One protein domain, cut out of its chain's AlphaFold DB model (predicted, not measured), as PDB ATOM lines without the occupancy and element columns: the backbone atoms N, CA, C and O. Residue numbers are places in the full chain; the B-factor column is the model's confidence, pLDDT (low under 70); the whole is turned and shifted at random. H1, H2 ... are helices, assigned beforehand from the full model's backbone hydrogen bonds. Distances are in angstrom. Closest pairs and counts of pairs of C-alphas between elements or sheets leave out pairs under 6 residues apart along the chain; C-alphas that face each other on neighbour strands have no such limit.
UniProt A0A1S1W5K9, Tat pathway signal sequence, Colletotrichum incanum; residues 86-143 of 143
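Overview. This is residues 86 to 143 of the 143 residues of the protein "Tat pathway signal sequence" of Colletotrichum incanum (UniProt A0A1S1W5K9). You are looking at a lopsided V, with short helix H1 against the first part of long helix H3, H2 and a long loop near its closed end, and residues 131 to 143 sticking out as an arm. The printed part has 58 residues, 40 of them in three named helices, H1, H2, H3 in order along the chain, with no named strand; the class is all helix. The whole is loose, with a radius of gyration of the C-alphas of 13.6 A, and elongated, spanning 45 by 25 by 18 A.

Along the chain. Find C-alpha 86 at (19.265, -14.606, 33.455); from there H1 runs 19.7 A to residue 99. H2 is residues 104 to 107. H3 runs 31.6 A from residue 119 to C-alpha 140 at (10.851, -27.500, 42.334).

Arrangement. H1 and residues 119 to 126 of H3 touch, opposite ways at a steep tilt of 43 degrees; their closest C-alphas, Cys 92 and Asn 126, are 5.6 A apart. With residues 98 to 99, H1 only just touches H2, only at the corner, with 3 pairs of C-alphas within 8 A; the closest, Met 98 and Tyr 107, are 6.0 A apart. H2 and H3 are close but not clearly touching. Every O i to N i+4 pair is within hydrogen-bond range in H1, and 17 of 18 in H3; H2 is too short for one.

Size, cuts and confidence. The C-alphas of Glu 105 and Leu 143 are farthest apart, at 45.1 A. The printed part has no cut; the H2 to H3 link is long. Look for pLDDT under 70 at residues 111 to 118 and 136 to 143.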
ATOM      1  N   VAL A  86      19.777 -14.940  34.789       88.00
ATOM      2  CA  VAL A  86      19.265 -14.606  33.455       88.00
ATOM      3  C   VAL A  86      20.379 -14.164  32.501       88.00
ATOM      4  O   VAL A  86      20.317 -14.499  31.323       88.00
ATOM      5  N   PHE A  87      21.420 -13.484  32.989       89.75
ATOM      6  CA  PHE A  87      22.510 -13.004  32.135       89.75
ATOM      7  C   PHE A  87      23.443 -14.135  31.714       89.75
ATOM      8  O   PHE A  87      23.781 -14.237  30.541       89.75
ATOM      9  N   HIS A  88      23.739 -15.069  32.619       85.06
ATOM     10  CA  HIS A  88      24.445 -16.300  32.265       85.06
ATOM     11  C   HIS A  88      23.657 -17.128  31.234       85.06
ATOM     12  O   HIS A  88      24.227 -17.641  30.277       85.06
ATOM     13  N   LEU A  89      22.327 -17.211  31.366       88.12
ATOM     14  CA  LEU A  89      21.482 -17.873  30.366       88.12
ATOM     15  C   LEU A  89      21.535 -17.185  28.995       88.12
ATOM     16  O   LEU A  89      21.578 -17.873  27.977       88.12
ATOM     17  N   LEU A  90      21.509 -15.852  28.967       90.81
ATOM     18  CA  LEU A  90      21.596 -15.069  27.733       90.81
ATOM     19  C   LEU A  90      22.960 -15.221  27.055       90.81
ATOM     20  O   LEU A  90      22.982 -15.447  25.848       90.81
ATOM     21  N   HIS A  91      24.053 -15.192  27.826       87.44
ATOM     22  CA  HIS A  91      25.414 -15.485  27.357       87.44
ATOM     23  C   HIS A  91      25.468 -16.856  26.678       87.44
ATOM     24  O   HIS A  91      25.767 -16.968  25.492       87.44
ATOM     25  N   CYS A  92      25.034 -17.907  27.384       86.44
ATOM     26  CA  CYS A  92      25.028 -19.263  26.836       86.44
ATOM     27  C   CYS A  92      24.143 -19.395  25.583       86.44
ATOM     28  O   CYS A  92      24.480 -20.142  24.662       86.44
ATOM     29  N   LEU A  93      23.003 -18.694  25.536       89.50
ATOM     30  CA  LEU A  93      22.118 -18.672  24.370       89.50
ATOM     31  C   LEU A  93      22.764 -17.966  23.168       89.50
ATOM     32  O   LEU A  93      22.615 -18.445  22.041       89.50
ATOM     33  N   ASN A  94      23.489 -16.868  23.393       89.19
ATOM     34  CA  ASN A  94      24.238 -16.170  22.352       89.19
ATOM     35  C   ASN A  94      25.362 -17.046  21.801       89.19
ATOM     36  O   ASN A  94      25.447 -17.227  20.583       89.19
ATOM     37  N   SER A  95      26.150 -17.680  22.677       86.81
ATOM     38  CA  SER A  95      27.136 -18.656  22.226       86.81
ATOM     39  C   SER A  95      26.431 -19.712  21.377       86.81
ATOM     40  O   SER A  95      26.862 -19.982  20.258       86.81
ATOM     41  N   LEU A  96      25.329 -20.321  21.855       87.25
ATOM     42  CA  LEU A  96      24.630 -21.389  21.118       87.25
ATOM     43  C   LEU A  96      24.192 -20.931  19.726       87.25
ATOM     44  O   LEU A  96      24.373 -21.678  18.768       87.25
ATOM     45  N   ARG A  97      23.674 -19.703  19.600       88.62
ATOM     46  CA  ARG A  97      23.366 -19.070  18.308       88.62
ATOM     47  C   ARG A  97      24.599 -19.040  17.404       88.62
ATOM     48  O   ARG A  97      24.485 -19.407  16.234       88.62
ATOM     49  N   MET A  98      25.750 -18.604  17.912       87.38
ATOM     50  CA  MET A  98      27.007 -18.546  17.157       87.38
ATOM     51  C   MET A  98      27.520 -19.941  16.757       87.38
ATOM     52  O   MET A  98      28.091 -20.109  15.683       87.38
ATOM     53  N   GLY A  99      27.238 -20.959  17.571       84.12
ATOM     54  CA  GLY A  99      27.611 -22.357  17.340       84.12
ATOM     55  C   GLY A  99      26.760 -23.143  16.363       84.12
ATOM     56  O   GLY A  99      27.119 -24.272  16.020       84.12
ATOM     57  N   LEU A 100      25.618 -22.603  15.935       85.50
ATOM     58  CA  LEU A 100      24.756 -23.288  14.977       85.50
ATOM     59  C   LEU A 100      25.536 -23.580  13.692       85.50
ATOM     60  O   LEU A 100      26.356 -22.777  13.259       85.50
ATOM     61  N   PHE A 101      25.246 -24.717  13.056       85.38
ATOM     62  CA  PHE A 101      25.967 -25.192  11.866       85.38
ATOM     63  C   PHE A 101      26.143 -24.114  10.783       85.38
ATOM     64  O   PHE A 101      27.206 -23.997  10.184       85.38
ATOM     65  N   PHE A 102      25.111 -23.298  10.564       85.81
ATOM     66  CA  PHE A 102      25.120 -22.228   9.570       85.81
ATOM     67  C   PHE A 102      25.928 -20.986   9.984       85.81
ATOM     68  O   PHE A 102      26.239 -20.171   9.127       85.81
ATOM     69  N   ASN A 103      26.260 -20.840  11.268       85.75
ATOM     70  CA  ASN A 103      27.000 -19.708  11.823       85.75
ATOM     71  C   ASN A 103      28.451 -20.053  12.199       85.75
ATOM     72  O   ASN A 103      29.297 -19.164  12.290       85.75
ATOM     73  N   TYR A 104      28.737 -21.338  12.410       83.69
ATOM     74  CA  TYR A 104      29.993 -21.818  12.976       83.69
ATOM     75  C   TYR A 104      31.235 -21.330  12.215       83.69
ATOM     76  O   TYR A 104      32.187 -20.860  12.829       83.69
ATOM     77  N   GLU A 105      31.221 -21.385  10.879       85.19
ATOM     78  CA  GLU A 105      32.372 -20.985  10.060       85.19
ATOM     79  C   GLU A 105      32.826 -19.540  10.308       85.19
ATOM     80  O   GLU A 105      34.019 -19.252  10.218       85.19
ATOM     81  N   HIS A 106      31.894 -18.655  10.658       87.06
ATOM     82  CA  HIS A 106      32.180 -17.259  10.959       87.06
ATOM     83  C   HIS A 106      32.718 -17.065  12.385       87.06
ATOM     84  O   HIS A 106      33.655 -16.296  12.580       87.06
ATOM     85  N   TYR A 107      32.170 -17.783  13.374       86.75
ATOM     86  CA  TYR A 107      32.483 -17.564  14.794       86.75
ATOM     87  C   TYR A 107      33.518 -18.533  15.389       86.75
ATOM     88  O   TYR A 107      33.919 -18.366  16.536       86.75
ATOM     89  N   LYS A 108      34.000 -19.532  14.640       81.94
ATOM     90  CA  LYS A 108      34.935 -20.565  15.137       81.94
ATOM     91  C   LYS A 108      36.262 -20.060  15.711       81.94
ATOM     92  O   LYS A 108      36.952 -20.820  16.385       81.94
ATOM     93  N   PHE A 109      36.629 -18.815  15.418       80.81
ATOM     94  CA  PHE A 109      37.853 -18.171  15.901       80.81
ATOM     95  C   PHE A 109      37.599 -17.100  16.967       80.81
ATOM     96  O   PHE A 109      38.546 -16.425  17.363       80.81
ATOM     97  N   LEU A 110      36.349 -16.909  17.404       75.19
ATOM     98  CA  LEU A 110      36.068 -16.011  18.516       75.19
ATOM     99  C   LEU A 110      36.588 -16.617  19.818       75.19
ATOM    100  O   LEU A 110      36.285 -17.763  20.150       75.19
ATOM    101  N   ASP A 111      37.353 -15.805  20.538       68.25
ATOM    102  CA  ASP A 111      37.734 -16.024  21.925       68.25
ATOM    103  C   ASP A 111      36.759 -15.218  22.794       68.25
ATOM    104  O   ASP A 111      36.758 -13.986  22.756       68.25
ATOM    105  N   GLU A 112      35.886 -15.903  23.539       64.44
ATOM    106  CA  GLU A 112      34.925 -15.275  24.462       64.44
ATOM    107  C   GLU A 112      35.589 -14.837  25.790       64.44
ATOM    108  O   GLU A 112      34.922 -14.669  26.809       64.44
ATOM    109  N   GLY A 113      36.914 -14.644  25.804       57.94
ATOM    110  CA  GLY A 113      37.661 -14.206  26.984       57.94
ATOM    111  C   GLY A 113      37.967 -15.341  27.960       57.94
ATOM    112  O   GLY A 113      38.256 -15.086  29.132       57.94
ATOM    113  N   VAL A 114      37.922 -16.588  27.485       55.34
ATOM    114  CA  VAL A 114      38.362 -17.769  28.229       55.34
ATOM    115  C   VAL A 114      39.620 -18.284  27.523       55.34
ATOM    116  O   VAL A 114      39.489 -18.930  26.487       55.34
ATOM    117  N   PRO A 115      40.826 -18.027  28.072       52.16
ATOM    118  CA  PRO A 115      42.100 -18.126  27.346       52.16
ATOM    119  C   PRO A 115      42.415 -19.468  26.665       52.16
ATOM    120  O   PRO A 115      43.289 -19.514  25.805       52.16
ATOM    121  N   ASP A 116      41.708 -20.541  27.028       55.56
ATOM    122  CA  ASP A 116      41.945 -21.904  26.551       55.56
ATOM    123  C   ASP A 116      40.687 -22.583  25.966       55.56
ATOM    124  O   ASP A 116      40.706 -23.785  25.689       55.56
ATOM    125  N   GLU A 117      39.583 -21.850  25.762       60.91
ATOM    126  CA  GLU A 117      38.333 -22.416  25.238       60.91
ATOM    127  C   GLU A 117      37.962 -21.834  23.880       60.91
ATOM    128  O   GLU A 117      37.657 -20.657  23.735       60.91
ATOM    129  N   ASN A 118      37.907 -22.707  22.873       68.25
ATOM    130  CA  ASN A 118      37.209 -22.373  21.643       68.25
ATOM    131  C   ASN A 118      35.692 -22.475  21.861       68.25
ATOM    132  O   ASN A 118      35.197 -23.090  22.818       68.25
ATOM    133  N   ILE A 119      34.946 -21.932  20.905       72.25
ATOM    134  CA  ILE A 119      33.487 -21.925  20.949       72.25
ATOM    135  C   ILE A 119      32.890 -23.345  21.123       72.25
ATOM    136  O   ILE A 119      31.876 -23.513  21.797       72.25
ATOM    137  N   TYR A 120      33.563 -24.399  20.631       70.44
ATOM    138  CA  TYR A 120      33.130 -25.791  20.826       70.44
ATOM    139  C   TYR A 120      33.196 -26.275  22.271       70.44
ATOM    140  O   TYR A 120      32.241 -26.890  22.749       70.44
ATOM    141  N   SER A 121      34.306 -26.035  22.968       72.25
ATOM    142  CA  SER A 121      34.426 -26.400  24.383       72.25
ATOM    143  C   SER A 121      33.381 -25.683  25.236       72.25
ATOM    144  O   SER A 121      32.786 -26.295  26.126       72.25
ATOM    145  N   HIS A 122      33.086 -24.426  24.900       77.25
ATOM    146  CA  HIS A 122      32.077 -23.638  25.594       77.25
ATOM    147  C   HIS A 122      30.658 -24.216  25.397       77.25
ATOM    148  O   HIS A 122      29.871 -24.280  26.344       77.25
ATOM    149  N   PHE A 123      30.347 -24.783  24.220       76.00
ATOM    150  CA  PHE A 123      29.062 -25.464  23.986       76.00
ATOM    151  C   PHE A 123      28.809 -26.661  24.881       76.00
ATOM    152  O   PHE A 123      27.693 -26.811  25.387       76.00
ATOM    153  N   GLY A 124      29.820 -27.507  25.081       72.88
ATOM    154  CA  GLY A 124      29.689 -28.667  25.961       72.88
ATOM    155  C   GLY A 124      29.251 -28.246  27.364       72.88
ATOM    156  O   GLY A 124      28.327 -28.828  27.935       72.88
ATOM    157  N   LYS A 125      29.849 -27.165  27.877       75.50
ATOM    158  CA  LYS A 125      29.491 -26.577  29.170       75.50
ATOM    159  C   LYS A 125      28.086 -25.985  29.175       75.50
ATOM    160  O   LYS A 125      27.319 -26.294  30.082       75.50
ATOM    161  N   ASN A 126      27.721 -25.205  28.156       77.38
ATOM    162  CA  ASN A 126      26.404 -24.563  28.061       77.38
ATOM    163  C   ASN A 126      25.255 -25.582  28.061       77.38
ATOM    164  O   ASN A 126      24.234 -25.383  28.729       77.38
ATOM    165  N   ILE A 127      25.425 -26.696  27.342       78.69
ATOM    166  CA  ILE A 127      24.433 -27.775  27.289       78.69
ATOM    167  C   ILE A 127      24.320 -28.461  28.654       78.69
ATOM    168  O   ILE A 127      23.208 -28.620  29.160       78.69
ATOM    169  N   ALA A 128      25.449 -28.814  29.277       76.19
ATOM    170  CA  ALA A 128      25.467 -29.455  30.591       76.19
ATOM    171  C   ALA A 128      24.840 -28.566  31.683       76.19
ATOM    172  O   ALA A 128      24.038 -29.032  32.492       76.19
ATOM    173  N   LEU A 129      25.144 -27.264  31.670       75.81
ATOM    174  CA  LEU A 129      24.543 -26.274  32.566       75.81
ATOM    175  C   LEU A 129      23.030 -26.184  32.376       75.81
ATOM    176  O   LEU A 129      22.280 -26.192  33.354       75.81
ATOM    177  N   SER A 130      22.573 -26.128  31.125       75.31
ATOM    178  CA  SER A 130      21.148 -26.083  30.792       75.31
ATOM    179  C   SER A 130      20.410 -27.331  31.284       75.31
ATOM    180  O   SER A 130      19.338 -27.211  31.876       75.31
ATOM    181  N   GLN A 131      21.002 -28.518  31.121       74.25
ATOM    182  CA  GLN A 131      20.456 -29.774  31.645       74.25
ATOM    183  C   GLN A 131      20.341 -29.746  33.175       74.25
ATOM    184  O   GLN A 131      19.257 -29.973  33.711       74.25
ATOM    185  N   LEU A 132      21.412 -29.362  33.880       77.19
ATOM    186  CA  LEU A 132      21.412 -29.249  35.342       77.19
ATOM    187  C   LEU A 132      20.325 -28.288  35.855       77.19
ATOM    188  O   LEU A 132      19.670 -28.552  36.865       77.19
ATOM    189  N   LYS A 133      20.128 -27.155  35.171       73.94
ATOM    190  CA  LYS A 133      19.094 -26.169  35.521       73.94
ATOM    191  C   LYS A 133      17.688 -26.726  35.341       73.94
ATOM    192  O   LYS A 133      16.851 -26.523  36.219       73.94
ATOM    193  N   LEU A 134      17.433 -27.431  34.239       73.75
ATOM    194  CA  LEU A 134      16.143 -28.077  33.993       73.75
ATOM    195  C   LEU A 134      15.842 -29.126  35.071       73.75
ATOM    196  O   LEU A 134      14.763 -29.099  35.653       73.75
ATOM    197  N   GLU A 135      16.820 -29.949  35.454       74.88
ATOM    198  CA  GLU A 135      16.650 -30.930  36.536       74.88
ATOM    199  C   GLU A 135      16.370 -30.300  37.910       74.88
ATOM    200  O   GLU A 135      15.688 -30.894  38.753       74.88
ATOM    201  N   LYS A 136      16.931 -29.117  38.190       68.12
ATOM    202  CA  LYS A 136      16.621 -28.364  39.417       68.12
ATOM    203  C   LYS A 136      15.213 -27.770  39.366       68.12
ATOM    204  O   LYS A 136      14.513 -27.808  40.374       68.12
ATOM    205  N   LEU A 137      14.788 -27.258  38.210       63.81
ATOM    206  CA  LEU A 137      13.436 -26.727  38.010       63.81
ATOM    207  C   LEU A 137      12.367 -27.818  38.120       63.81
ATOM    208  O   LEU A 137      11.341 -27.589  38.754       63.81
ATOM    209  N   ASP A 138      12.615 -29.008  37.576       63.50
ATOM    210  CA  ASP A 138      11.687 -30.135  37.697       63.50
ATOM    211  C   ASP A 138      11.544 -30.599  39.149       63.50
ATOM    212  O   ASP A 138      10.440 -30.906  39.590       63.50
ATOM    213  N   ARG A 139      12.621 -30.549  39.944       57.94
ATOM    214  CA  ARG A 139      12.565 -30.825  41.391       57.94
ATOM    215  C   ARG A 139      11.751 -29.798  42.184       57.94
ATOM    216  O   ARG A 139      11.176 -30.159  43.204       57.94
ATOM    217  N   LEU A 140      11.665 -28.553  41.716       53.34
ATOM    218  CA  LEU A 140      10.851 -27.500  42.334       53.34
ATOM    219  C   LEU A 140       9.364 -27.576  41.948       53.34
ATOM    220  O   LEU A 140       8.543 -26.957  42.611       53.34
ATOM    221  N   ARG A 141       8.998 -28.333  40.904       46.31
ATOM    222  CA  ARG A 141       7.600 -28.517  40.464       46.31
ATOM    223  C   ARG A 141       6.820 -29.579  41.253       46.31
ATOM    224  O   ARG A 141       5.641 -29.776  40.976       46.31
ATOM    225  N   PHE A 142       7.459 -30.253  42.212       42.34
ATOM    226  CA  PHE A 142       6.846 -31.273  43.078       42.34
ATOM    227  C   PHE A 142       6.744 -30.851  44.557       42.34
ATOM    228  O   PHE A 142       6.593 -31.706  45.431       42.34
ATOM    229  N   LEU A 143       6.806 -29.546  44.830       42.81
ATOM    230  CA  LEU A 143       6.464 -28.915  46.111       42.81
ATOM    231  C   LEU A 143       5.311 -27.932  45.889       42.81
ATOM    232  O   LEU A 143       4.496 -27.786  46.826       42.81
TER     233      LEU A 143